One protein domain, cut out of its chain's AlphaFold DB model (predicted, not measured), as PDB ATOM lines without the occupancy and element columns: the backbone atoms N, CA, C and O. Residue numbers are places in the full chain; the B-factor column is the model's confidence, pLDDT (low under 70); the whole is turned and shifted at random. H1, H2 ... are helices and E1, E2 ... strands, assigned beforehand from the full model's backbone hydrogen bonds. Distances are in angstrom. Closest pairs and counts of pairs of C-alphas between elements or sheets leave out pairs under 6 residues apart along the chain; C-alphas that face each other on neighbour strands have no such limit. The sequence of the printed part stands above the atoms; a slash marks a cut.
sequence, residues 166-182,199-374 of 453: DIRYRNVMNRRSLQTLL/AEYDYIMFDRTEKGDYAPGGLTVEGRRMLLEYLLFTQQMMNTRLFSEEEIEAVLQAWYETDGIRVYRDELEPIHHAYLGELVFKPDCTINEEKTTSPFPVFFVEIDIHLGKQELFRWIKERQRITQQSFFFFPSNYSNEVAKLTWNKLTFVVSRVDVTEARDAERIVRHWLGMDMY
ATOM      1  N   ASP A 166      87.316 171.358 101.897       90.00
ATOM      2  CA  ASP A 166      86.802 171.915 103.140       90.00
ATOM      3  C   ASP A 166      87.694 171.592 104.325       90.00
ATOM      4  O   ASP A 166      87.816 170.435 104.720       90.00
ATOM      5  N   ILE A 167      88.259 172.622 104.943       90.38
ATOM      6  CA  ILE A 167      89.135 172.479 106.101       90.38
ATOM      7  C   ILE A 167      88.474 171.737 107.272       90.38
ATOM      8  O   ILE A 167      89.159 170.997 107.978       90.38
ATOM      9  N   ARG A 168      87.149 171.866 107.448       90.94
ATOM     10  CA  ARG A 168      86.402 171.273 108.572       90.94
ATOM     11  C   ARG A 168      86.532 169.751 108.623       90.94
ATOM     12  O   ARG A 168      86.585 169.173 109.702       90.94
ATOM     13  N   TYR A 169      86.663 169.112 107.462       91.94
ATOM     14  CA  TYR A 169      86.723 167.655 107.331       91.94
ATOM     15  C   TYR A 169      88.124 167.144 106.975       91.94
ATOM     16  O   TYR A 169      88.282 166.017 106.499       91.94
ATOM     17  N   ARG A 170      89.172 167.952 107.187       91.44
ATOM     18  CA  ARG A 170      90.570 167.574 106.921       91.44
ATOM     19  C   ARG A 170      91.326 167.340 108.214       91.44
ATOM     20  O   ARG A 170      91.099 167.980 109.231       91.44
ATOM     21  N   ASN A 171      92.282 166.421 108.165       89.19
ATOM     22  CA  ASN A 171      93.259 166.307 109.236       89.19
ATOM     23  C   ASN A 171      94.277 167.453 109.149       89.19
ATOM     24  O   ASN A 171      94.662 167.867 108.055       89.19
ATOM     25  N   VAL A 172      94.771 167.902 110.302       86.81
ATOM     26  CA  VAL A 172      95.757 168.995 110.410       86.81
ATOM     27  C   VAL A 172      97.062 168.682 109.676       86.81
ATOM     28  O   VAL A 172      97.683 169.567 109.101       86.81
ATOM     29  N   MET A 173      97.468 167.413 109.652       85.69
ATOM     30  CA  MET A 173      98.717 166.979 109.027       85.69
ATOM     31  C   MET A 173      98.551 165.681 108.245       85.69
ATOM     32  O   MET A 173      97.620 164.902 108.468       85.69
ATOM     33  N   ASN A 174      99.493 165.421 107.339       85.38
ATOM     34  CA  ASN A 174      99.511 164.178 106.583       85.38
ATOM     35  C   ASN A 174      99.693 162.949 107.502       85.38
ATOM     36  O   ASN A 174     100.287 163.016 108.581       85.38
ATOM     37  N   ARG A 175      99.204 161.794 107.035       81.38
ATOM     38  CA  ARG A 175      99.198 160.541 107.803       81.38
ATOM     39  C   ARG A 175     100.595 160.090 108.230       81.38
ATOM     40  O   ARG A 175     100.755 159.622 109.351       81.38
ATOM     41  N   ARG A 176     101.593 160.201 107.349       84.25
ATOM     42  CA  ARG A 176     102.958 159.733 107.639       84.25
ATOM     43  C   ARG A 176     103.577 160.555 108.763       84.25
ATOM     44  O   ARG A 176     104.075 159.978 109.717       84.25
ATOM     45  N   SER A 177     103.469 161.878 108.683       84.69
ATOM     46  CA  SER A 177     103.942 162.807 109.708       84.69
ATOM     47  C   SER A 177     103.281 162.535 111.056       84.69
ATOM     48  O   SER A 177     103.984 162.435 112.057       84.69
ATOM     49  N   LEU A 178     101.960 162.319 111.080       83.38
ATOM     50  CA  LEU A 178     101.258 161.982 112.318       83.38
ATOM     51  C   LEU A 178     101.730 160.647 112.907       83.38
ATOM     52  O   LEU A 178     101.998 160.560 114.100       83.38
ATOM     53  N   GLN A 179     101.865 159.606 112.084       83.31
ATOM     54  CA  GLN A 179     102.334 158.300 112.550       83.31
ATOM     55  C   GLN A 179     103.763 158.358 113.096       83.31
ATOM     56  O   GLN A 179     104.045 157.725 114.110       83.31
ATOM     57  N   THR A 180     104.652 159.124 112.461       85.38
ATOM     58  CA  THR A 180     106.012 159.347 112.969       85.38
ATOM     59  C   THR A 180     105.989 160.044 114.330       85.38
ATOM     60  O   THR A 180     106.679 159.604 115.242       85.38
ATOM     61  N   LEU A 181     105.150 161.074 114.499       83.69
ATOM     62  CA  LEU A 181     105.005 161.778 115.779       83.69
ATOM     63  C   LEU A 181     104.479 160.872 116.897       83.69
ATOM     64  O   LEU A 181     104.924 160.990 118.031       83.69
ATOM     65  N   LEU A 182     103.549 159.966 116.587       81.00
ATOM     66  CA  LEU A 182     102.961 159.074 117.589       81.00
ATOM     67  C   LEU A 182     103.899 157.923 117.995       81.00
ATOM     68  O   LEU A 182     103.827 157.479 119.143       81.00
ATOM     69  N   ALA A 199     112.125 175.043 136.478       57.62
ATOM     70  CA  ALA A 199     111.535 175.928 135.464       57.62
ATOM     71  C   ALA A 199     112.423 176.147 134.224       57.62
ATOM     72  O   ALA A 199     111.929 176.195 133.101       57.62
ATOM     73  N   GLU A 200     113.742 176.273 134.401       65.44
ATOM     74  CA  GLU A 200     114.655 176.478 133.270       65.44
ATOM     75  C   GLU A 200     114.872 175.189 132.474       65.44
ATOM     76  O   GLU A 200     114.922 175.231 131.244       65.44
ATOM     77  N   TYR A 201     114.937 174.043 133.157       66.88
ATOM     78  CA  TYR A 201     115.011 172.742 132.499       66.88
ATOM     79  C   TYR A 201     113.722 172.435 131.730       66.88
ATOM     80  O   TYR A 201     113.790 172.103 130.546       66.88
ATOM     81  N   ASP A 202     112.561 172.644 132.359       66.81
ATOM     82  CA  ASP A 202     111.254 172.472 131.727       66.81
ATOM     83  C   ASP A 202     111.131 173.386 130.498       66.81
ATOM     84  O   ASP A 202     110.751 172.923 129.429       66.81
ATOM     85  N   TYR A 203     111.557 174.653 130.580       74.19
ATOM     86  CA  TYR A 203     111.551 175.577 129.439       74.19
ATOM     87  C   TYR A 203     112.388 175.098 128.243       74.19
ATOM     88  O   TYR A 203     111.964 175.249 127.090       74.19
ATOM     89  N   ILE A 204     113.591 174.576 128.503       77.38
ATOM     90  CA  ILE A 204     114.534 174.137 127.464       77.38
ATOM     91  C   ILE A 204     114.083 172.809 126.848       77.38
ATOM     92  O   ILE A 204     114.170 172.648 125.631       77.38
ATOM     93  N   MET A 205     113.598 171.878 127.670       75.75
ATOM     94  CA  MET A 205     113.242 170.521 127.244       75.75
ATOM     95  C   MET A 205     111.793 170.385 126.758       75.75
ATOM     96  O   MET A 205     111.435 169.342 126.210       75.75
ATOM     97  N   PHE A 206     110.952 171.411 126.929       78.31
ATOM     98  CA  PHE A 206     109.561 171.367 126.488       78.31
ATOM     99  C   PHE A 206     109.452 171.174 124.971       78.31
ATOM    100  O   PHE A 206     109.961 171.966 124.175       78.31
ATOM    101  N   ASP A 207     108.716 170.141 124.570       82.94
ATOM    102  CA  ASP A 207     108.473 169.809 123.169       82.94
ATOM    103  C   ASP A 207     107.439 170.774 122.557       82.94
ATOM    104  O   ASP A 207     106.218 170.612 122.701       82.94
ATOM    105  N   ARG A 208     107.940 171.826 121.904       84.75
ATOM    106  CA  ARG A 208     107.142 172.910 121.314       84.75
ATOM    107  C   ARG A 208     106.570 172.509 119.957       84.75
ATOM    108  O   ARG A 208     107.215 171.870 119.126       84.75
ATOM    109  N   THR A 209     105.348 172.946 119.689       84.19
ATOM    110  CA  THR A 209     104.754 172.885 118.352       84.19
ATOM    111  C   THR A 209     105.121 174.114 117.533       84.19
ATOM    112  O   THR A 209     105.271 175.209 118.065       84.19
ATOM    113  N   GLU A 210     105.252 173.946 116.224       82.50
ATOM    114  CA  GLU A 210     105.575 175.034 115.303       82.50
ATOM    115  C   GLU A 210     104.335 175.416 114.505       82.50
ATOM    116  O   GLU A 210     103.559 174.544 114.098       82.50
ATOM    117  N   LYS A 211     104.183 176.718 114.242       79.44
ATOM    118  CA  LYS A 211     103.197 177.208 113.284       79.44
ATOM    119  C   LYS A 211     103.707 176.889 111.879       79.44
ATOM    120  O   LYS A 211     104.561 177.595 111.355       79.44
ATOM    121  N   GLY A 212     103.220 175.789 111.314       74.38
ATOM    122  CA  GLY A 212     103.523 175.386 109.943       74.38
ATOM    123  C   GLY A 212     102.564 175.993 108.922       74.38
ATOM    124  O   GLY A 212     101.481 176.463 109.275       74.38
ATOM    125  N   ASP A 213     102.949 175.917 107.648       77.69
ATOM    126  CA  ASP A 213     102.055 176.215 106.530       77.69
ATOM    127  C   ASP A 213     100.879 175.227 106.491       77.69
ATOM    128  O   ASP A 213     101.008 174.039 106.816       77.69
ATOM    129  N   TYR A 214      99.722 175.704 106.039       79.19
ATOM    130  CA  TYR A 214      98.543 174.874 105.847       79.19
ATOM    131  C   TYR A 214      98.769 173.862 104.713       79.19
ATOM    132  O   TYR A 214      98.719 174.186 103.524       79.19
ATOM    133  N   ALA A 215      98.971 172.604 105.104       80.00
ATOM    134  CA  ALA A 215      99.057 171.449 104.217       80.00
ATOM    135  C   ALA A 215      98.087 170.353 104.702       80.00
ATOM    136  O   ALA A 215      98.481 169.472 105.475       80.00
ATOM    137  N   PRO A 216      96.811 170.383 104.272       74.56
ATOM    138  CA  PRO A 216      95.777 169.535 104.850       74.56
ATOM    139  C   PRO A 216      96.055 168.046 104.622       74.56
ATOM    140  O   PRO A 216      96.170 167.567 103.488       74.56
ATOM    141  N   GLY A 217      96.070 167.291 105.720       83.81
ATOM    142  CA  GLY A 217      96.090 165.832 105.739       83.81
ATOM    143  C   GLY A 217      94.828 165.211 105.150       83.81
ATOM    144  O   GLY A 217      93.952 165.925 104.691       83.81
ATOM    145  N   GLY A 218      94.713 163.879 105.150       88.62
ATOM    146  CA  GLY A 218      93.546 163.177 104.584       88.62
ATOM    147  C   GLY A 218      92.207 163.558 105.240       88.62
ATOM    148  O   GLY A 218      92.190 164.241 106.261       88.62
ATOM    149  N   LEU A 219      91.089 163.090 104.677       91.88
ATOM    150  CA  LEU A 219      89.753 163.324 105.245       91.88
ATOM    151  C   LEU A 219      89.631 162.751 106.667       91.88
ATOM    152  O   LEU A 219      90.184 161.684 106.956       91.88
ATOM    153  N   THR A 220      88.908 163.440 107.543       92.00
ATOM    154  CA  THR A 220      88.529 162.949 108.878       92.00
ATOM    155  C   THR A 220      87.536 161.789 108.758       92.00
ATOM    156  O   THR A 220      86.945 161.582 107.698       92.00
ATOM    157  N   VAL A 221      87.367 160.996 109.821       91.12
ATOM    158  CA  VAL A 221      86.377 159.900 109.825       91.12
ATOM    159  C   VAL A 221      84.959 160.446 109.668       91.12
ATOM    160  O   VAL A 221      84.184 159.879 108.912       91.12
ATOM    161  N   GLU A 222      84.666 161.601 110.263       91.44
ATOM    162  CA  GLU A 222      83.413 162.338 110.074       91.44
ATOM    163  C   GLU A 222      83.140 162.651 108.594       91.44
ATOM    164  O   GLU A 222      82.106 162.259 108.059       91.44
ATOM    165  N   GLY A 223      84.103 163.248 107.884       92.12
ATOM    166  CA  GLY A 223      83.931 163.533 106.456       92.12
ATOM    167  C   GLY A 223      83.797 162.268 105.602       92.12
ATOM    168  O   GLY A 223      83.041 162.241 104.633       92.12
ATOM    169  N   ARG A 224      84.500 161.187 105.963       93.31
ATOM    170  CA  ARG A 224      84.361 159.891 105.281       93.31
ATOM    171  C   ARG A 224      83.004 159.234 105.547       93.31
ATOM    172  O   ARG A 224      82.448 158.640 104.629       93.31
ATOM    173  N   ARG A 225      82.462 159.374 106.760       93.31
ATOM    174  CA  ARG A 225      81.119 158.916 107.133       93.31
ATOM    175  C   ARG A 225      80.061 159.616 106.289       93.31
ATOM    176  O   ARG A 225      79.285 158.926 105.641       93.31
ATOM    177  N   MET A 226      80.110 160.946 106.189       92.88
ATOM    178  CA  MET A 226      79.179 161.707 105.341       92.88
ATOM    179  C   MET A 226      79.212 161.245 103.879       92.88
ATOM    180  O   MET A 226      78.175 161.119 103.233       92.88
ATOM    181  N   LEU A 227      80.408 160.966 103.344       93.69
ATOM    182  CA  LEU A 227      80.563 160.451 101.982       93.69
ATOM    183  C   LEU A 227      79.921 159.083 101.787       93.69
ATOM    184  O   LEU A 227      79.309 158.847 100.744       93.69
ATOM    185  N   LEU A 228      80.081 158.193 102.767       94.25
ATOM    186  CA  LEU A 228      79.527 156.849 102.722       94.25
ATOM    187  C   LEU A 228      78.002 156.871 102.875       94.25
ATOM    188  O   LEU A 228      77.317 156.257 102.067       94.25
ATOM    189  N   GLU A 229      77.464 157.634 103.827       94.94
ATOM    190  CA  GLU A 229      76.016 157.817 104.019       94.94
ATOM    191  C   GLU A 229      75.345 158.403 102.771       94.94
ATOM    192  O   GLU A 229      74.315 157.899 102.318       94.94
ATOM    193  N   TYR A 230      75.971 159.401 102.140       95.12
ATOM    194  CA  TYR A 230      75.458 159.945 100.886       95.12
ATOM    195  C   TYR A 230      75.588 158.925  99.740       95.12
ATOM    196  O   TYR A 230      74.683 158.786  98.924       95.12
ATOM    197  N   LEU A 231      76.654 158.123  99.687       93.75
ATOM    198  CA  LEU A 231      76.742 157.061  98.680       93.75
ATOM    199  C   LEU A 231      75.618 156.023  98.857       93.75
ATOM    200  O   LEU A 231      75.022 155.594  97.870       93.75
ATOM    201  N   LEU A 232      75.291 155.647 100.099       94.44
ATOM    202  CA  LEU A 232      74.157 154.772 100.417       94.44
ATOM    203  C   LEU A 232      72.828 155.388  99.961       94.44
ATOM    204  O   LEU A 232      72.031 154.704  99.319       94.44
ATOM    205  N   PHE A 233      72.623 156.683 100.209       95.12
ATOM    206  CA  PHE A 233      71.468 157.418  99.695       95.12
ATOM    207  C   PHE A 233      71.394 157.375  98.161       95.12
ATOM    208  O   PHE A 233      70.350 157.050  97.598       95.12
ATOM    209  N   THR A 234      72.505 157.637  97.465       93.81
ATOM    210  CA  THR A 234      72.569 157.589  95.997       93.81
ATOM    211  C   THR A 234      72.194 156.207  95.457       93.81
ATOM    212  O   THR A 234      71.410 156.119  94.516       93.81
ATOM    213  N   GLN A 235      72.689 155.128  96.071       93.94
ATOM    214  CA  GLN A 235      72.329 153.756  95.688       93.94
ATOM    215  C   GLN A 235      70.833 153.476  95.837       93.94
ATOM    216  O   GLN A 235      70.231 152.865  94.954       93.94
ATOM    217  N   GLN A 236      70.234 153.943  96.936       93.50
ATOM    218  CA  GLN A 236      68.805 153.791  97.192       93.50
ATOM    219  C   GLN A 236      67.968 154.549  96.154       93.50
ATOM    220  O   GLN A 236      67.005 153.995  95.631       93.50
ATOM    221  N   MET A 237      68.357 155.780  95.809       93.62
ATOM    222  CA  MET A 237      67.646 156.591  94.814       93.62
ATOM    223  C   MET A 237      67.763 156.028  93.395       93.62
ATOM    224  O   MET A 237      66.798 156.079  92.639       93.62
ATOM    225  N   MET A 238      68.920 155.466  93.040       92.44
ATOM    226  CA  MET A 238      69.155 154.836  91.735       92.44
ATOM    227  C   MET A 238      68.642 153.389  91.658       92.44
ATOM    228  O   MET A 238      68.789 152.748  90.618       92.44
ATOM    229  N   ASN A 239      68.133 152.833  92.765       90.88
ATOM    230  CA  ASN A 239      67.775 151.419  92.907       90.88
ATOM    231  C   ASN A 239      68.856 150.461  92.349       90.88
ATOM    232  O   ASN A 239      68.560 149.436  91.737       90.88
ATOM    233  N   THR A 240      70.127 150.833  92.520       89.12
ATOM    234  CA  THR A 240      71.283 150.142  91.939       89.12
ATOM    235  C   THR A 240      72.322 149.912  93.023       89.12
ATOM    236  O   THR A 240      72.687 150.827  93.762       89.12
ATOM    237  N   ARG A 241      72.840 148.685  93.099       88.69
ATOM    238  CA  ARG A 241      73.926 148.338  94.016       88.69
ATOM    239  C   ARG A 241      75.261 148.792  93.419       88.69
ATOM    240  O   ARG A 241      75.815 148.112  92.564       88.69
ATOM    241  N   LEU A 242      75.754 149.946  93.864       87.62
ATOM    242  CA  LEU A 242      77.064 150.495  93.482       87.62
ATOM    243  C   LEU A 242      78.207 149.938  94.344       87.62
ATOM    244  O   LEU A 242      79.356 149.954  93.917       87.62
ATOM    245  N   PHE A 243      77.892 149.492  95.556       88.56
ATOM    246  CA  PHE A 243      78.833 149.108  96.595       88.56
ATOM    247  C   PHE A 243      78.263 147.914  97.371       88.56
ATOM    248  O   PHE A 243      77.093 147.895  97.766       88.56
ATOM    249  N   SER A 244      79.061 146.866  97.534       91.56
ATOM    250  CA  SER A 244      78.661 145.655  98.249       91.56
ATOM    251  C   SER A 244      78.803 145.815  99.766       91.56
ATOM    252  O   SER A 244      79.552 146.656 100.250       91.56
ATOM    253  N   GLU A 245      78.093 144.986 100.539       90.88
ATOM    254  CA  GLU A 245      78.176 145.043 102.012       90.88
ATOM    255  C   GLU A 245      79.559 144.585 102.509       90.88
ATOM    256  O   GLU A 245      80.069 145.106 103.495       90.88
ATOM    257  N   GLU A 246      80.211 143.678 101.774       92.69
ATOM    258  CA  GLU A 246      81.593 143.256 102.034       92.69
ATOM    259  C   GLU A 246      82.580 144.416 101.845       92.69
ATOM    260  O   GLU A 246      83.491 144.602 102.652       92.69
ATOM    261  N   GLU A 247      82.380 145.240 100.812       93.69
ATOM    262  CA  GLU A 247      83.192 146.436 100.588       93.69
ATOM    263  C   GLU A 247      82.940 147.511 101.655       93.69
ATOM    264  O   GLU A 247      83.886 148.182 102.068       93.69
ATOM    265  N   ILE A 248      81.701 147.659 102.148       92.81
ATOM    266  CA  ILE A 248      81.391 148.563 103.270       92.81
ATOM    267  C   ILE A 248      82.158 148.134 104.515       92.81
ATOM    268  O   ILE A 248      82.862 148.954 105.107       92.81
ATOM    269  N   GLU A 249      82.085 146.857 104.882       93.06
ATOM    270  CA  GLU A 249      82.782 146.347 106.062       93.06
ATOM    271  C   GLU A 249      84.305 146.498 105.925       93.06
ATOM    272  O   GLU A 249      84.979 146.930 106.862       93.06
ATOM    273  N   ALA A 250      84.856 146.255 104.731       94.06
ATOM    274  CA  ALA A 250      86.272 146.486 104.456       94.06
ATOM    275  C   ALA A 250      86.673 147.965 104.634       94.06
ATOM    276  O   ALA A 250      87.743 148.261 105.174       94.06
ATOM    277  N   VAL A 251      85.819 148.908 104.221       93.25
ATOM    278  CA  VAL A 251      86.047 150.349 104.423       93.25
ATOM    279  C   VAL A 251      86.010 150.714 105.908       93.25
ATOM    280  O   VAL A 251      86.894 151.439 106.372       93.25
ATOM    281  N   LEU A 252      85.034 150.200 106.660       93.38
ATOM    282  CA  LEU A 252      84.903 150.443 108.100       93.38
ATOM    283  C   LEU A 252      86.103 149.893 108.876       93.38
ATOM    284  O   LEU A 252      86.692 150.594 109.706       93.38
ATOM    285  N   GLN A 253      86.536 148.681 108.535       93.25
ATOM    286  CA  GLN A 253      87.732 148.070 109.099       93.25
ATOM    287  C   GLN A 253      88.987 148.902 108.789       93.25
ATOM    288  O   GLN A 253      89.795 149.173 109.681       93.25
ATOM    289  N   ALA A 254      89.122 149.409 107.559       91.69
ATOM    290  CA  ALA A 254      90.236 150.275 107.187       91.69
ATOM    291  C   ALA A 254      90.258 151.600 107.976       91.69
ATOM    292  O   ALA A 254      91.340 152.139 108.245       91.69
ATOM    293  N   TRP A 255      89.098 152.149 108.358       91.44
ATOM    294  CA  TRP A 255      89.022 153.341 109.214       91.44
ATOM    295  C   TRP A 255      89.470 153.033 110.639       91.44
ATOM    296  O   TRP A 255      90.247 153.808 111.202       91.44
ATOM    297  N   TYR A 256      89.065 151.888 111.186       90.81
ATOM    298  CA  TYR A 256      89.510 151.443 112.502       90.81
ATOM    299  C   TYR A 256      91.030 151.233 112.549       90.81
ATOM    300  O   TYR A 256      91.701 151.767 113.427       90.81
ATOM    301  N   GLU A 257      91.603 150.549 111.561       88.19
ATOM    302  CA  GLU A 257      93.053 150.327 111.474       88.19
ATOM    303  C   GLU A 257      93.849 151.622 111.272       88.19
ATOM    304  O   GLU A 257      94.998 151.744 111.701       88.19
ATOM    305  N   THR A 258      93.254 152.599 110.585       82.75
ATOM    306  CA  THR A 258      93.933 153.851 110.247       82.75
ATOM    307  C   THR A 258      93.860 154.888 111.362       82.75
ATOM    308  O   THR A 258      94.877 155.514 111.665       82.75
ATOM    309  N   ASP A 259      92.674 155.105 111.925       82.50
ATOM    310  CA  ASP A 259      92.388 156.204 112.853       82.50
ATOM    311  C   ASP A 259      92.051 155.727 114.271       82.50
ATOM    312  O   ASP A 259      91.988 156.549 115.184       82.50
ATOM    313  N   GLY A 260      91.841 154.423 114.480       84.38
ATOM    314  CA  GLY A 260      91.438 153.859 115.771       84.38
ATOM    315  C   GLY A 260      89.994 154.183 116.165       84.38
ATOM    316  O   GLY A 260      89.639 154.018 117.335       84.38
ATOM    317  N   ILE A 261      89.188 154.674 115.218       86.25
ATOM    318  CA  ILE A 261      87.776 155.023 115.397       86.25
ATOM    319  C   ILE A 261      86.945 153.892 114.807       86.25
ATOM    320  O   ILE A 261      87.084 153.573 113.627       86.25
ATOM    321  N   ARG A 262      86.100 153.277 115.635       87.19
ATOM    322  CA  ARG A 262      85.193 152.217 115.206       87.19
ATOM    323  C   ARG A 262      83.835 152.826 114.894       87.19
ATOM    324  O   ARG A 262      83.282 153.523 115.738       87.19
ATOM    325  N   VAL A 263      83.356 152.571 113.684       88.62
ATOM    326  CA  VAL A 263      82.021 152.941 113.206       88.62
ATOM    327  C   VAL A 263      81.363 151.648 112.761       88.62
ATOM    328  O   VAL A 263      82.002 150.855 112.066       88.62
ATOM    329  N   TYR A 264      80.133 151.414 113.198       89.44
ATOM    330  CA  TYR A 264      79.406 150.188 112.878       89.44
ATOM    331  C   TYR A 264      78.448 150.407 111.710       89.44
ATOM    332  O   TYR A 264      77.920 151.501 111.518       89.44
ATOM    333  N   ARG A 265      78.187 149.346 110.937       90.62
ATOM    334  CA  ARG A 265      77.251 149.388 109.804       90.62
ATOM    335  C   ARG A 265      75.843 149.838 110.209       90.62
ATOM    336  O   ARG A 265      75.196 150.527 109.422       90.62
ATOM    337  N   ASP A 266      75.412 149.488 111.419       90.06
ATOM    338  CA  ASP A 266      74.097 149.830 111.976       90.06
ATOM    339  C   ASP A 266      73.956 151.323 112.322       90.06
ATOM    340  O   ASP A 266      72.846 151.824 112.455       90.06
ATOM    341  N   GLU A 267      75.073 152.046 112.452       89.56
ATOM    342  CA  GLU A 267      75.090 153.493 112.715       89.56
ATOM    343  C   GLU A 267      74.991 154.322 111.423       89.56
ATOM    344  O   GLU A 267      74.846 155.545 111.485       89.56
ATOM    345  N   LEU A 268      75.133 153.678 110.259       91.56
ATOM    346  CA  LEU A 268      75.128 154.333 108.955       91.56
ATOM    347  C   LEU A 268      73.737 154.306 108.335       91.56
ATOM    348  O   LEU A 268      73.189 153.242 108.027       91.56
ATOM    349  N   GLU A 269      73.228 155.495 108.046       91.88
ATOM    350  CA  GLU A 269      71.939 155.691 107.394       91.88
ATOM    351  C   GLU A 269      72.117 156.298 105.990       91.88
ATOM    352  O   GLU A 269      73.064 157.051 105.746       91.88
ATOM    353  N   PRO A 270      71.221 155.990 105.037       93.00
ATOM    354  CA  PRO A 270      71.226 156.596 103.710       93.00
ATOM    355  C   PRO A 270      70.743 158.053 103.785       93.00
ATOM    356  O   PRO A 270      69.575 158.359 103.546       93.00
ATOM    357  N   ILE A 271      71.654 158.966 104.124       93.19
ATOM    358  CA  ILE A 271      71.358 160.386 104.334       93.19
ATOM    359  C   ILE A 271      71.892 161.226 103.172       93.19
ATOM    360  O   ILE A 271      73.066 161.159 102.810       93.19
ATOM    361  N   HIS A 272      71.035 162.090 102.625       91.00
ATOM    362  CA  HIS A 272      71.462 163.143 101.709       91.00
ATOM    363  C   HIS A 272      72.060 164.324 102.485       91.00
ATOM    364  O   HIS A 272      71.346 165.106 103.119       91.00
ATOM    365  N   HIS A 273      73.375 164.493 102.382       86.44
ATOM    366  CA  HIS A 273      74.101 165.592 103.016       86.44
ATOM    367  C   HIS A 273      74.066 166.850 102.140       86.44
ATOM    368  O   HIS A 273      74.863 167.009 101.213       86.44
ATOM    369  N   ALA A 274      73.139 167.768 102.434       75.94
ATOM    370  CA  ALA A 274      73.092 169.075 101.781       75.94
ATOM    371  C   ALA A 274      74.293 169.924 102.222       75.94
ATOM    372  O   ALA A 274      74.403 170.341 103.375       75.94
ATOM    373  N   TYR A 275      75.216 170.172 101.299       74.44
ATOM    374  CA  TYR A 275      76.459 170.862 101.609       74.44
ATOM    375  C   TYR A 275      76.329 172.370 101.415       74.44
ATOM    376  O   TYR A 275      76.256 172.871 100.295       74.44
ATOM    377  N   LEU A 276      76.319 173.094 102.530       75.88
ATOM    378  CA  LEU A 276      76.002 174.521 102.603       75.88
ATOM    379  C   LEU A 276      77.217 175.432 102.323       75.88
ATOM    380  O   LEU A 276      77.291 176.528 102.857       75.88
ATOM    381  N   GLY A 277      78.171 174.988 101.501       83.19
ATOM    382  CA  GLY A 277      79.342 175.771 101.081       83.19
ATOM    383  C   GLY A 277      80.662 175.335 101.726       83.19
ATOM    384  O   GLY A 277      80.694 174.792 102.830       83.19
ATOM    385  N   GLU A 278      81.763 175.550 100.998       87.94
ATOM    386  CA  GLU A 278      83.123 175.158 101.389       87.94
ATOM    387  C   GLU A 278      83.868 176.261 102.138       87.94
ATOM    388  O   GLU A 278      83.721 177.441 101.823       87.94
ATOM    389  N   LEU A 279      84.676 175.856 103.122       89.75
ATOM    390  CA  LEU A 279      85.602 176.723 103.842       89.75
ATOM    391  C   LEU A 279      87.035 176.376 103.432       89.75
ATOM    392  O   LEU A 279      87.582 175.344 103.829       89.75
ATOM    393  N   VAL A 280      87.636 177.237 102.612       89.75
ATOM    394  CA  VAL A 280      88.932 176.975 101.978       89.75
ATOM    395  C   VAL A 280      89.974 177.932 102.534       89.75
ATOM    396  O   VAL A 280      89.779 179.142 102.544       89.75
ATOM    397  N   PHE A 281      91.111 177.389 102.955       89.38
ATOM    398  CA  PHE A 281      92.234 178.168 103.469       89.38
ATOM    399  C   PHE A 281      93.368 178.253 102.446       89.38
ATOM    400  O   PHE A 281      93.557 177.365 101.606       89.38
ATOM    401  N   LYS A 282      94.129 179.342 102.522       88.56
ATOM    402  CA  LYS A 282      95.405 179.520 101.829       88.56
ATOM    403  C   LYS A 282      96.541 178.859 102.638       88.56
ATOM    404  O   LYS A 282      96.371 178.602 103.831       88.56
ATOM    405  N   PRO A 283      97.704 178.575 102.015       85.50
ATOM    406  CA  PRO A 283      98.862 177.998 102.710       85.50
ATOM    407  C   PRO A 283      99.348 178.811 103.921       85.50
ATOM    408  O   PRO A 283      99.888 178.242 104.858       85.50
ATOM    409  N   ASP A 284      99.097 180.119 103.943       83.62
ATOM    410  CA  ASP A 284      99.430 181.038 105.043       83.62
ATOM    411  C   ASP A 284      98.468 180.956 106.251       83.62
ATOM    412  O   ASP A 284      98.562 181.760 107.180       83.62
ATOM    413  N   CYS A 285      97.550 179.983 106.255       80.88
ATOM    414  CA  CYS A 285      96.502 179.804 107.264       80.88
ATOM    415  C   CYS A 285      95.461 180.939 107.307       80.88
ATOM    416  O   CYS A 285      94.762 181.090 108.309       80.88
ATOM    417  N   THR A 286      95.315 181.709 106.225       87.25
ATOM    418  CA  THR A 286      94.243 182.704 106.071       87.25
ATOM    419  C   THR A 286      93.072 182.143 105.264       87.25
ATOM    420  O   THR A 286      93.219 181.197 104.482       87.25
ATOM    421  N   ILE A 287      91.884 182.721 105.449       88.75
ATOM    422  CA  ILE A 287      90.686 182.324 104.706       88.75
ATOM    423  C   ILE A 287      90.838 182.753 103.242       88.75
ATOM    424  O   ILE A 287      91.228 183.878 102.928       88.75
ATOM    425  N   ASN A 288      90.527 181.844 102.321       89.50
ATOM    426  CA  ASN A 288      90.451 182.155 100.903       89.50
ATOM    427  C   ASN A 288      89.045 182.655 100.557       89.50
ATOM    428  O   ASN A 288      88.169 181.845 100.262       89.50
ATOM    429  N   GLU A 289      88.837 183.970 100.577       87.19
ATOM    430  CA  GLU A 289      87.538 184.598 100.282       87.19
ATOM    431  C   GLU A 289      87.008 184.286  98.873       87.19
ATOM    432  O   GLU A 289      85.805 184.170  98.689       87.19
ATOM    433  N   GLU A 290      87.883 184.074  97.882       86.19
ATOM    434  CA  GLU A 290      87.461 183.778  96.502       86.19
ATOM    435  C   GLU A 290      86.860 182.376  96.349       86.19
ATOM    436  O   GLU A 290      86.022 182.141  95.479       86.19
ATOM    437  N   LYS A 291      87.339 181.419  97.151       86.00
ATOM    438  CA  LYS A 291      86.927 180.006  97.074       86.00
ATOM    439  C   LYS A 291      85.972 179.606  98.186       86.00
ATOM    440  O   LYS A 291      85.273 178.611  98.057       86.00
ATOM    441  N   THR A 292      85.966 180.346  99.286       87.94
ATOM    442  CA  THR A 292      85.069 180.080 100.403       87.94
ATOM    443  C   THR A 292      83.658 180.481 100.004       87.94
ATOM    444  O   THR A 292      83.399 181.630  99.668       87.94
ATOM    445  N   THR A 293      82.743 179.519 100.036       87.06
ATOM    446  CA  THR A 293      81.325 179.711  99.684       87.06
ATOM    447  C   THR A 293      80.397 179.531 100.883       87.06
ATOM    448  O   THR A 293      79.197 179.762 100.768       87.06
ATOM    449  N   SER A 294      80.940 179.115 102.032       85.44
ATOM    450  CA  SER A 294      80.189 178.959 103.278       85.44
ATOM    451  C   SER A 294      79.563 180.294 103.725       85.44
ATOM    452  O   SER A 294      80.296 181.271 103.874       85.44
ATOM    453  N   PRO A 295      78.246 180.345 104.003       85.38
ATOM    454  CA  PRO A 295      77.573 181.528 104.531       85.38
ATOM    455  C   PRO A 295      77.758 181.678 106.049       85.38
ATOM    456  O   PRO A 295      77.330 182.677 106.623       85.38
ATOM    457  N   PHE A 296      78.337 180.677 106.720       87.69
ATOM    458  CA  PHE A 296      78.471 180.671 108.174       87.69
ATOM    459  C   PHE A 296      79.668 181.498 108.634       87.69
ATOM    460  O   PHE A 296      80.728 181.439 107.999       87.69
ATOM    461  N   PRO A 297      79.546 182.199 109.776       88.62
ATOM    462  CA  PRO A 297      80.683 182.862 110.388       88.62
ATOM    463  C   PRO A 297      81.785 181.849 110.733       88.62
ATOM    464  O   PRO A 297      81.532 180.667 110.996       88.62
ATOM    465  N   VAL A 298      83.028 182.323 110.702       91.50
ATOM    466  CA  VAL A 298      84.215 181.538 111.050       91.50
ATOM    467  C   VAL A 298      84.797 182.110 112.332       91.50
ATOM    468  O   VAL A 298      85.173 183.280 112.379       91.50
ATOM    469  N   PHE A 299      84.881 181.280 113.366       92.62
ATOM    470  CA  PHE A 299      85.450 181.641 114.658       92.62
ATOM    471  C   PHE A 299      86.788 180.939 114.863       92.62
ATOM    472  O   PHE A 299      86.925 179.743 114.592       92.62
ATOM    473  N   PHE A 300      87.758 181.686 115.383       93.38
ATOM    474  CA  PHE A 300      89.050 181.165 115.809       93.38
ATOM    475  C   PHE A 300      89.058 181.075 117.332       93.38
ATOM    476  O   PHE A 300      88.981 182.095 118.015       93.38
ATOM    477  N   VAL A 301      89.116 179.856 117.862       91.50
ATOM    478  CA  VAL A 301      89.127 179.603 119.308       91.50
ATOM    479  C   VAL A 301      90.535 179.218 119.724       91.50
ATOM    480  O   VAL A 301      91.054 178.183 119.308       91.50
ATOM    481  N   GLU A 302      91.154 180.051 120.551       91.62
ATOM    482  CA  GLU A 302      92.516 179.843 121.027       91.62
ATOM    483  C   GLU A 302      92.522 179.166 122.396       91.62
ATOM    484  O   GLU A 302      91.866 179.618 123.336       91.62
ATOM    485  N   ILE A 303      93.262 178.064 122.514       86.25
ATOM    486  CA  ILE A 303      93.370 177.298 123.756       86.25
ATOM    487  C   ILE A 303      94.840 177.017 124.048       86.25
ATOM    488  O   ILE A 303      95.524 176.329 123.288       86.25
ATOM    489  N   ASP A 304      95.297 177.535 125.185       84.06
ATOM    490  CA  ASP A 304      96.620 177.266 125.736       84.06
ATOM    491  C   ASP A 304      96.635 175.910 126.444       84.06
ATOM    492  O   ASP A 304      95.785 175.615 127.292       84.06
ATOM    493  N   ILE A 305      97.596 175.067 126.075       80.56
ATOM    494  CA  ILE A 305      97.738 173.697 126.556       80.56
ATOM    495  C   ILE A 305      99.194 173.455 126.944       80.56
ATOM    496  O   ILE A 305     100.114 173.469 126.123       80.56
ATOM    497  N   HIS A 306      99.396 173.165 128.225       77.62
ATOM    498  CA  HIS A 306     100.698 172.811 128.772       77.62
ATOM    499  C   HIS A 306     100.943 171.297 128.657       77.62
ATOM    500  O   HIS A 306     101.028 170.583 129.651       77.62
ATOM    501  N   LEU A 307     100.976 170.806 127.417       79.00
ATOM    502  CA  LEU A 307     101.379 169.444 127.057       79.00
ATOM    503  C   LEU A 307     102.445 169.530 125.970       79.00
ATOM    504  O   LEU A 307     102.326 170.362 125.066       79.00
ATOM    505  N   GLY A 308     103.445 168.649 126.026       79.56
ATOM    506  CA  GLY A 308     104.422 168.517 124.946       79.56
ATOM    507  C   GLY A 308     103.745 168.121 123.629       79.56
ATOM    508  O   GLY A 308     102.664 167.528 123.620       79.56
ATOM    509  N   LYS A 309     104.368 168.436 122.492       86.50
ATOM    510  CA  LYS A 309     103.803 168.206 121.151       86.50
ATOM    511  C   LYS A 309     103.319 166.768 120.942       86.50
ATOM    512  O   LYS A 309     102.213 166.583 120.441       86.50
ATOM    513  N   GLN A 310     104.080 165.747 121.334       84.75
ATOM    514  CA  GLN A 310     103.641 164.347 121.191       84.75
ATOM    515  C   GLN A 310     102.378 164.028 122.008       84.75
ATOM    516  O   GLN A 310     101.413 163.468 121.479       84.75
ATOM    517  N   GLU A 311     102.369 164.400 123.288       83.88
ATOM    518  CA  GLU A 311     101.245 164.172 124.203       83.88
ATOM    519  C   GLU A 311      99.991 164.918 123.751       83.88
ATOM    520  O   GLU A 311      98.897 164.361 123.769       83.88
ATOM    521  N   LEU A 312     100.165 166.143 123.256       87.56
ATOM    522  CA  LEU A 312      99.108 166.964 122.687       87.56
ATOM    523  C   LEU A 312      98.391 166.246 121.536       87.56
ATOM    524  O   LEU A 312      97.168 166.121 121.550       87.56
ATOM    525  N   PHE A 313      99.133 165.724 120.553       88.94
ATOM    526  CA  PHE A 313      98.528 165.015 119.420       88.94
ATOM    527  C   PHE A 313      97.901 163.672 119.819       88.94
ATOM    528  O   PHE A 313      96.874 163.297 119.247       88.94
ATOM    529  N   ARG A 314      98.461 162.966 120.814       87.44
ATOM    530  CA  ARG A 314      97.836 161.764 121.399       87.44
ATOM    531  C   ARG A 314      96.506 162.103 122.062       87.44
ATOM    532  O   ARG A 314      95.507 161.441 121.798       87.44
ATOM    533  N   TRP A 315      96.484 163.164 122.863       87.94
ATOM    534  CA  TRP A 315      95.285 163.627 123.547       87.94
ATOM    535  C   TRP A 315      94.189 164.027 122.557       87.94
ATOM    536  O   TRP A 315      93.064 163.546 122.664       87.94
ATOM    537  N   ILE A 316      94.526 164.804 121.526       89.69
ATOM    538  CA  ILE A 316      93.598 165.163 120.443       89.69
ATOM    539  C   ILE A 316      93.031 163.921 119.747       89.69
ATOM    540  O   ILE A 316      91.826 163.854 119.503       89.69
ATOM    541  N   LYS A 317      93.869 162.924 119.433       88.44
ATOM    542  CA  LYS A 317      93.397 161.679 118.815       88.44
ATOM    543  C   LYS A 317      92.445 160.915 119.724       88.44
ATOM    544  O   LYS A 317      91.433 160.416 119.244       88.44
ATOM    545  N   GLU A 318      92.711 160.881 121.022       88.00
ATOM    546  CA  GLU A 318      91.800 160.265 121.981       88.00
ATOM    547  C   GLU A 318      90.455 161.005 122.049       88.00
ATOM    548  O   GLU A 318      89.399 160.374 122.022       88.00
ATOM    549  N   ARG A 319      90.461 162.346 122.012       89.38
ATOM    550  CA  ARG A 319      89.219 163.135 121.921       89.38
ATOM    551  C   ARG A 319      88.432 162.829 120.647       89.38
ATOM    552  O   ARG A 319      87.217 162.660 120.725       89.38
ATOM    553  N   GLN A 320      89.104 162.686 119.502       90.00
ATOM    554  CA  GLN A 320      88.465 162.279 118.241       90.00
ATOM    555  C   GLN A 320      87.838 160.879 118.328       90.00
ATOM    556  O   GLN A 320      86.786 160.650 117.742       90.00
ATOM    557  N   ARG A 321      88.447 159.948 119.074       87.62
ATOM    558  CA  ARG A 321      87.915 158.588 119.265       87.62
ATOM    559  C   ARG A 321      86.676 158.561 120.147       87.62
ATOM    560  O   ARG A 321      85.721 157.875 119.806       87.62
ATOM    561  N   ILE A 322      86.683 159.325 121.237       87.06
ATOM    562  CA  ILE A 322      85.557 159.394 122.179       87.06
ATOM    563  C   ILE A 322      84.359 160.105 121.547       87.06
ATOM    564  O   ILE A 322      83.230 159.646 121.659       87.06
ATOM    565  N   THR A 323      84.603 161.248 120.908       87.12
ATOM    566  CA  THR A 323      83.527 162.110 120.394       87.12
ATOM    567  C   THR A 323      83.072 161.732 118.989       87.12
ATOM    568  O   THR A 323      82.039 162.221 118.548       87.12
ATOM    569  N   GLN A 324      83.865 160.929 118.264       85.69
ATOM    570  CA  GLN A 324      83.719 160.654 116.828       85.69
ATOM    571  C   GLN A 324      83.675 161.916 115.936       85.69
ATOM    572  O   GLN A 324      83.406 161.823 114.740       85.69
ATOM    573  N   GLN A 325      83.994 163.088 116.493       87.69
ATOM    574  CA  GLN A 325      84.001 164.383 115.817       87.69
ATOM    575  C   GLN A 325      85.421 164.926 115.734       87.69
ATOM    576  O   GLN A 325      86.266 164.674 116.600       87.69
ATOM    577  N   SER A 326      85.704 165.672 114.670       90.12
ATOM    578  CA  SER A 326      87.022 166.266 114.447       90.12
ATOM    579  C   SER A 326      86.910 167.770 114.253       90.12
ATOM    580  O   SER A 326      86.208 168.228 113.365       90.12
ATOM    581  N   PHE A 327      87.681 168.537 115.022       91.44
ATOM    582  CA  PHE A 327      87.894 169.950 114.729       91.44
ATOM    583  C   PHE A 327      89.249 170.160 114.070       91.44
ATOM    584  O   PHE A 327      90.258 169.576 114.483       91.44
ATOM    585  N   PHE A 328      89.273 171.023 113.059       91.38
ATOM    586  CA  PHE A 328      90.522 171.496 112.489       91.38
ATOM    587  C   PHE A 328      91.157 172.537 113.415       91.38
ATOM    588  O   PHE A 328      90.467 173.408 113.949       91.38
ATOM    589  N   PHE A 329      92.476 172.470 113.588       92.19
ATOM    590  CA  PHE A 329      93.222 173.439 114.383       92.19
ATOM    591  C   PHE A 329      94.625 173.681 113.836       92.19
ATOM    592  O   PHE A 329      95.217 172.816 113.191       92.19
ATOM    593  N   PHE A 330      95.177 174.843 114.164       90.38
ATOM    594  CA  PHE A 330      96.566 175.194 113.908       90.38
ATOM    595  C   PHE A 330      97.364 175.114 115.212       90.38
ATOM    596  O   PHE A 330      97.024 175.811 116.171       90.38
ATOM    597  N   PRO A 331      98.399 174.262 115.287       90.19
ATOM    598  CA  PRO A 331      99.295 174.240 116.428       90.19
ATOM    599  C   PRO A 331     100.302 175.396 116.342       90.19
ATOM    600  O   PRO A 331     100.790 175.749 115.270       90.19
ATOM    601  N   SER A 332     100.602 175.993 117.485       89.94
ATOM    602  CA  SER A 332     101.594 177.050 117.669       89.94
ATOM    603  C   SER A 332     102.134 176.990 119.097       89.94
ATOM    604  O   SER A 332     101.683 176.181 119.906       89.94
ATOM    605  N   ASN A 333     103.097 177.834 119.444       88.94
ATOM    606  CA  ASN A 333     103.611 177.894 120.806       88.94
ATOM    607  C   ASN A 333     103.687 179.332 121.305       88.94
ATOM    608  O   ASN A 333     103.788 180.277 120.521       88.94
ATOM    609  N   TYR A 334     103.649 179.460 122.624       84.50
ATOM    610  CA  TYR A 334     104.072 180.650 123.332       84.50
ATOM    611  C   TYR A 334     105.353 180.319 124.096       84.50
ATOM    612  O   TYR A 334     105.465 179.273 124.746       84.50
ATOM    613  N   SER A 335     106.326 181.220 124.029       81.94
ATOM    614  CA  SER A 335     107.582 181.105 124.758       81.94
ATOM    615  C   SER A 335     108.013 182.472 125.263       81.94
ATOM    616  O   SER A 335     108.099 183.420 124.483       81.94
ATOM    617  N   ASN A 336     108.325 182.561 126.552       79.25
ATOM    618  CA  ASN A 336     108.898 183.742 127.179       79.25
ATOM    619  C   ASN A 336     110.260 183.377 127.783       79.25
ATOM    620  O   ASN A 336     110.334 182.643 128.769       79.25
ATOM    621  N   GLU A 337     111.336 183.892 127.185       75.12
ATOM    622  CA  GLU A 337     112.717 183.602 127.592       75.12
ATOM    623  C   GLU A 337     113.075 184.163 128.969       75.12
ATOM    624  O   GLU A 337     113.826 183.529 129.710       75.12
ATOM    625  N   VAL A 338     112.525 185.325 129.326       70.50
ATOM    626  CA  VAL A 338     112.804 185.999 130.602       70.50
ATOM    627  C   VAL A 338     112.131 185.247 131.744       70.50
ATOM    628  O   VAL A 338     112.763 184.951 132.755       70.50
ATOM    629  N   ALA A 339     110.859 184.889 131.555       69.31
ATOM    630  CA  ALA A 339     110.083 184.134 132.533       69.31
ATOM    631  C   ALA A 339     110.414 182.631 132.537       69.31
ATOM    632  O   ALA A 339     110.001 181.930 133.451       69.31
ATOM    633  N   LYS A 340     111.149 182.127 131.532       73.12
ATOM    634  CA  LYS A 340     111.381 180.685 131.310       73.12
ATOM    635  C   LYS A 340     110.062 179.902 131.300       73.12
ATOM    636  O   LYS A 340     109.950 178.827 131.877       73.12
ATOM    637  N   LEU A 341     109.046 180.450 130.633       73.94
ATOM    638  CA  LEU A 341     107.729 179.827 130.503       73.94
ATOM    639  C   LEU A 341     107.452 179.492 129.048       73.94
ATOM    640  O   LEU A 341     107.696 180.300 128.151       73.94
ATOM    641  N   THR A 342     106.922 178.299 128.806       79.38
ATOM    642  CA  THR A 342     106.493 177.898 127.471       79.38
ATOM    643  C   THR A 342     105.317 176.934 127.526       79.38
ATOM    644  O   THR A 342     105.182 176.130 128.449       79.38
ATOM    645  N   TRP A 343     104.424 177.060 126.551       83.62
ATOM    646  CA  TRP A 343     103.300 176.158 126.354       83.62
ATOM    647  C   TRP A 343     102.915 176.109 124.880       83.62
ATOM    648  O   TRP A 343     103.273 176.981 124.083       83.62
ATOM    649  N   ASN A 344     102.170 175.073 124.516       86.81
ATOM    650  CA  ASN A 344     101.604 174.946 123.186       86.81
ATOM    651  C   ASN A 344     100.239 175.634 123.141       86.81
ATOM    652  O   ASN A 344      99.469 175.590 124.095       86.81
ATOM    653  N   LYS A 345      99.933 176.274 122.021       88.69
ATOM    654  CA  LYS A 345      98.694 176.999 121.768       88.69
ATOM    655  C   LYS A 345      98.025 176.409 120.536       88.69
ATOM    656  O   LYS A 345      98.639 176.326 119.472       88.69
ATOM    657  N   LEU A 346      96.771 175.995 120.679       91.69
ATOM    658  CA  LEU A 346      95.960 175.488 119.577       91.69
ATOM    659  C   LEU A 346      94.912 176.521 119.174       91.69
ATOM    660  O   LEU A 346      94.110 176.945 120.003       91.69
ATOM    661  N   THR A 347      94.888 176.877 117.893       93.19
ATOM    662  CA  THR A 347      93.852 177.738 117.312       93.19
ATOM    663  C   THR A 347      92.877 176.873 116.521       93.19
ATOM    664  O   THR A 347      93.182 176.454 115.405       93.19
ATOM    665  N   PHE A 348      91.716 176.579 117.100       93.69
ATOM    666  CA  PHE A 348      90.646 175.810 116.464       93.69
ATOM    667  C   PHE A 348      89.831 176.683 115.514       93.69
ATOM    668  O   PHE A 348      89.535 177.836 115.825       93.69
ATOM    669  N   VAL A 349      89.435 176.114 114.377       92.75
ATOM    670  CA  VAL A 349      88.557 176.762 113.398       92.75
ATOM    671  C   VAL A 349      87.158 176.178 113.538       92.75
ATOM    672  O   VAL A 349      86.955 174.985 113.312       92.75
ATOM    673  N   VAL A 350      86.185 177.017 113.893       92.19
ATOM    674  CA  VAL A 350      84.783 176.616 114.064       92.19
ATOM    675  C   VAL A 350      83.914 177.389 113.083       92.19
ATOM    676  O   VAL A 350      83.870 178.616 113.112       92.19
ATOM    677  N   SER A 351      83.210 176.665 112.216       90.00
ATOM    678  CA  SER A 351      82.225 177.236 111.296       90.00
ATOM    679  C   SER A 351      81.089 176.239 111.087       90.00
ATOM    680  O   SER A 351      81.236 175.240 110.373       90.00
ATOM    681  N   ARG A 352      79.975 176.475 111.786       85.75
ATOM    682  CA  ARG A 352      78.804 175.594 111.835       85.75
ATOM    683  C   ARG A 352      77.515 176.418 111.811       85.75
ATOM    684  O   ARG A 352      77.529 177.599 112.139       85.75
ATOM    685  N   VAL A 353      76.411 175.769 111.443       84.69
ATOM    686  CA  VAL A 353      75.072 176.383 111.348       84.69
ATOM    687  C   VAL A 353      74.548 176.835 112.714       84.69
ATOM    688  O   VAL A 353      73.859 177.842 112.817       84.69
ATOM    689  N   ASP A 354      74.877 176.084 113.762       85.06
ATOM    690  CA  ASP A 354      74.407 176.259 115.137       85.06
ATOM    691  C   ASP A 354      75.225 177.277 115.948       85.06
ATOM    692  O   ASP A 354      74.953 177.474 117.130       85.06
ATOM    693  N   VAL A 355      76.221 177.928 115.336       87.38
ATOM    694  CA  VAL A 355      77.144 178.834 116.028       87.38
ATOM    695  C   VAL A 355      77.061 180.229 115.425       87.38
ATOM    696  O   VAL A 355      77.537 180.475 114.319       87.38
ATOM    697  N   THR A 356      76.488 181.158 116.186       87.00
ATOM    698  CA  THR A 356      76.377 182.576 115.811       87.00
ATOM    699  C   THR A 356      77.316 183.472 116.606       87.00
ATOM    700  O   THR A 356      77.670 184.550 116.134       87.00
ATOM    701  N   GLU A 357      77.742 183.038 117.794       90.12
ATOM    702  CA  GLU A 357      78.596 183.816 118.689       90.12
ATOM    703  C   GLU A 357      79.936 183.124 118.961       90.12
ATOM    704  O   GLU A 357      80.029 181.900 119.081       90.12
ATOM    705  N   ALA A 358      80.985 183.927 119.165       87.62
ATOM    706  CA  ALA A 358      82.316 183.423 119.506       87.62
ATOM    707  C   ALA A 358      82.337 182.649 120.840       87.62
ATOM    708  O   ALA A 358      83.099 181.695 120.991       87.62
ATOM    709  N   ARG A 359      81.471 183.020 121.796       86.94
ATOM    710  CA  ARG A 359      81.342 182.328 123.089       86.94
ATOM    711  C   ARG A 359      80.799 180.910 122.933       86.94
ATOM    712  O   ARG A 359      81.265 180.000 123.613       86.94
ATOM    713  N   ASP A 360      79.845 180.717 122.025       88.50
ATOM    714  CA  ASP A 360      79.300 179.393 121.732       88.50
ATOM    715  C   ASP A 360      80.346 178.514 121.043       88.50
ATOM    716  O   ASP A 360      80.496 177.347 121.408       88.50
ATOM    717  N   ALA A 361      81.128 179.088 120.119       90.19
ATOM    718  CA  ALA A 361      82.256 178.399 119.494       90.19
ATOM    719  C   ALA A 361      83.271 177.923 120.545       90.19
ATOM    720  O   ALA A 361      83.678 176.760 120.540       90.19
ATOM    721  N   GLU A 362      83.645 178.801 121.480       89.00
ATOM    722  CA  GLU A 362      84.569 178.459 122.560       89.00
ATOM    723  C   GLU A 362      84.003 177.363 123.470       89.00
ATOM    724  O   GLU A 362      84.709 176.396 123.767       89.00
ATOM    725  N   ARG A 363      82.728 177.468 123.869       88.44
ATOM    726  CA  ARG A 363      82.050 176.449 124.683       88.44
ATOM    727  C   ARG A 363      82.076 175.085 123.997       88.44
ATOM    728  O   ARG A 363      82.434 174.105 124.635       88.44
ATOM    729  N   ILE A 364      81.759 175.014 122.704       90.50
ATOM    730  CA  ILE A 364      81.753 173.754 121.943       90.50
ATOM    731  C   ILE A 364      83.147 173.124 121.901       90.50
ATOM    732  O   ILE A 364      83.284 171.922 122.132       90.50
ATOM    733  N   VAL A 365      84.191 173.913 121.636       91.25
ATOM    734  CA  VAL A 365      85.564 173.389 121.587       91.25
ATOM    735  C   VAL A 365      86.015 172.922 122.972       91.25
ATOM    736  O   VAL A 365      86.579 171.835 123.099       91.25
ATOM    737  N   ARG A 366      85.739 173.693 124.031       88.81
ATOM    738  CA  ARG A 366      86.061 173.304 125.414       88.81
ATOM    739  C   ARG A 366      85.317 172.037 125.835       88.81
ATOM    740  O   ARG A 366      85.946 171.131 126.388       88.81
ATOM    741  N   HIS A 367      84.043 171.919 125.474       89.69
ATOM    742  CA  HIS A 367      83.249 170.714 125.684       89.69
ATOM    743  C   HIS A 367      83.873 169.509 124.994       89.69
ATOM    744  O   HIS A 367      84.110 168.468 125.610       89.69
ATOM    745  N   TRP A 368      84.211 169.672 123.715       90.75
ATOM    746  CA  TRP A 368      84.826 168.632 122.903       90.75
ATOM    747  C   TRP A 368      86.169 168.171 123.475       90.75
ATOM    748  O   TRP A 368      86.442 166.970 123.519       90.75
ATOM    749  N   LEU A 369      86.973 169.088 124.018       87.88
ATOM    750  CA  LEU A 369      88.210 168.771 124.738       87.88
ATOM    751  C   LEU A 369      87.977 168.115 126.112       87.88
ATOM    752  O   LEU A 369      88.921 167.597 126.705       87.88
ATOM    753  N   GLY A 370      86.738 168.083 126.611       82.50
ATOM    754  CA  GLY A 370      86.397 167.560 127.936       82.50
ATOM    755  C   GLY A 370      86.748 168.525 129.071       82.50
ATOM    756  O   GLY A 370      86.982 168.093 130.198       82.50
ATOM    757  N   MET A 371      86.815 169.826 128.780       76.06
ATOM    758  CA  MET A 371      87.166 170.881 129.740       76.06
ATOM    759  C   MET A 371      85.961 171.423 130.524       76.06
ATOM    760  O   MET A 371      86.145 172.236 131.430       76.06
ATOM    761  N   ASP A 372      84.749 170.953 130.230       53.59
ATOM    762  CA  ASP A 372      83.487 171.564 130.673       53.59
ATOM    763  C   ASP A 372      83.129 171.409 132.157       53.59
ATOM    764  O   ASP A 372      82.095 171.905 132.590       53.59
ATOM    765  N   MET A 373      83.999 170.818 132.978       40.22
ATOM    766  CA  MET A 373      83.873 170.853 134.443       40.22
ATOM    767  C   MET A 373      85.232 170.885 135.166       40.22
ATOM    768  O   MET A 373      85.399 170.277 136.219       40.22
ATOM    769  N   TYR A 374      86.232 171.594 134.634       39.94
ATOM    770  CA  TYR A 374      87.544 171.736 135.289       39.94
ATOM    771  C   TYR A 374      87.774 173.144 135.867       39.94
ATOM    772  O   TYR A 374      88.733 173.832 135.519       39.94
TER     773      TYR A 374
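This is residues 166 to 182 and 199 to 374 of the 453 residues of an uncharacterized protein of Bacillus thuringiensis (UniProt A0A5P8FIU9). What shape do these coordinates make? They make an elongated body: at one end the helices H3 and H4 run side by side in opposite directions, and toward the other end reaches a strongly twisted sheet of three strands, with the long hairpin of E2 and E3. H6 packs on one face of the sheet over E1 and E3, H5 lies near the middle between H1 and H6, and H2 packs near the far end of the hairpin. What is it built of? The 193 printed residues hold six named helices and three named strands, in the order H1 H2 H3 H4 E1 H5 E2 E3 H6; the class is mixed, and the sheet order is E1, E3, E2, all antiparallel. How large is it? It is compact, with a radius of gyration of the C-alphas of 18.8 A, and spans 68 by 35 by 35 A.

Where are the helices before the sheet? H1 is residues 175 to 182, from C-alpha 175 at (99.198, 160.541, 107.803), and H2 is 199 to 205. H3 is 221 to 237, 24.2 A long, and H4 is 245 to 259, 21.1 A. What follows? E1 is residues 299 to 305, 18.9 A; H5 is 309 to 323, 21.2 A; E2 is 328 to 336, 26.5 A. E3 is 341 to 350, 28.4 A, and H6 is 358 to 369, ending at C-alpha 369 at (88.210, 168.771, 124.738).

How is the sheet joined? In E1 and E3, N 301 and O 348 are 2.9 A apart, and in the hairpin E2 and E3, N 345 and O 332 are 2.7 A apart, both within hydrogen-bond range. E1, H5 and E2 form a split strand-helix-strand unit, two strands running the same way with E3 between them, and its crossover is right-handed. What is on the sheet? H6, at a height over the sheet of 8.4 A, comes closest to E1 at the C-alphas of Val 301 and Glu 362, 5.7 A; H2 comes closest to E3 at those of Tyr 203 and Leu 341, 5.8 A. H5 only grazes the sheet, with residues 309 to 313. How do the helices meet? H5 touches H1, closest at the C-alphas of Leu 181 and Gln 310, 6.1 A, and H6, closest at those of Arg 319 and Leu 369, 6.4 A. H3 and H4 are close but not clearly touching, closest at the C-alphas of Val 221 and Trp 255, 7.1 A, with a shallow tilt of 11 degrees, opposite ways. Are the helix backbones complete? In H1, H2, H3, H4, H5 and H6 every O i to N i+4 pair is within hydrogen-bond range.

What are the farthest points? The C-alphas of Asn 239 and Val 338 are the two farthest apart, 68.1 A. Where is the chain cut, and which links are long? Residues 183 to 198 are not printed, and C-alphas 182 and 199 are 26.0 A apart; the links H2 to H3 and H4 to E1, of 15 and 39 residues, are long. Where is confidence low? The mean pLDDT of the printed part is 86.1, and residues 199 to 202, 339 and 372 to 374 are under 70.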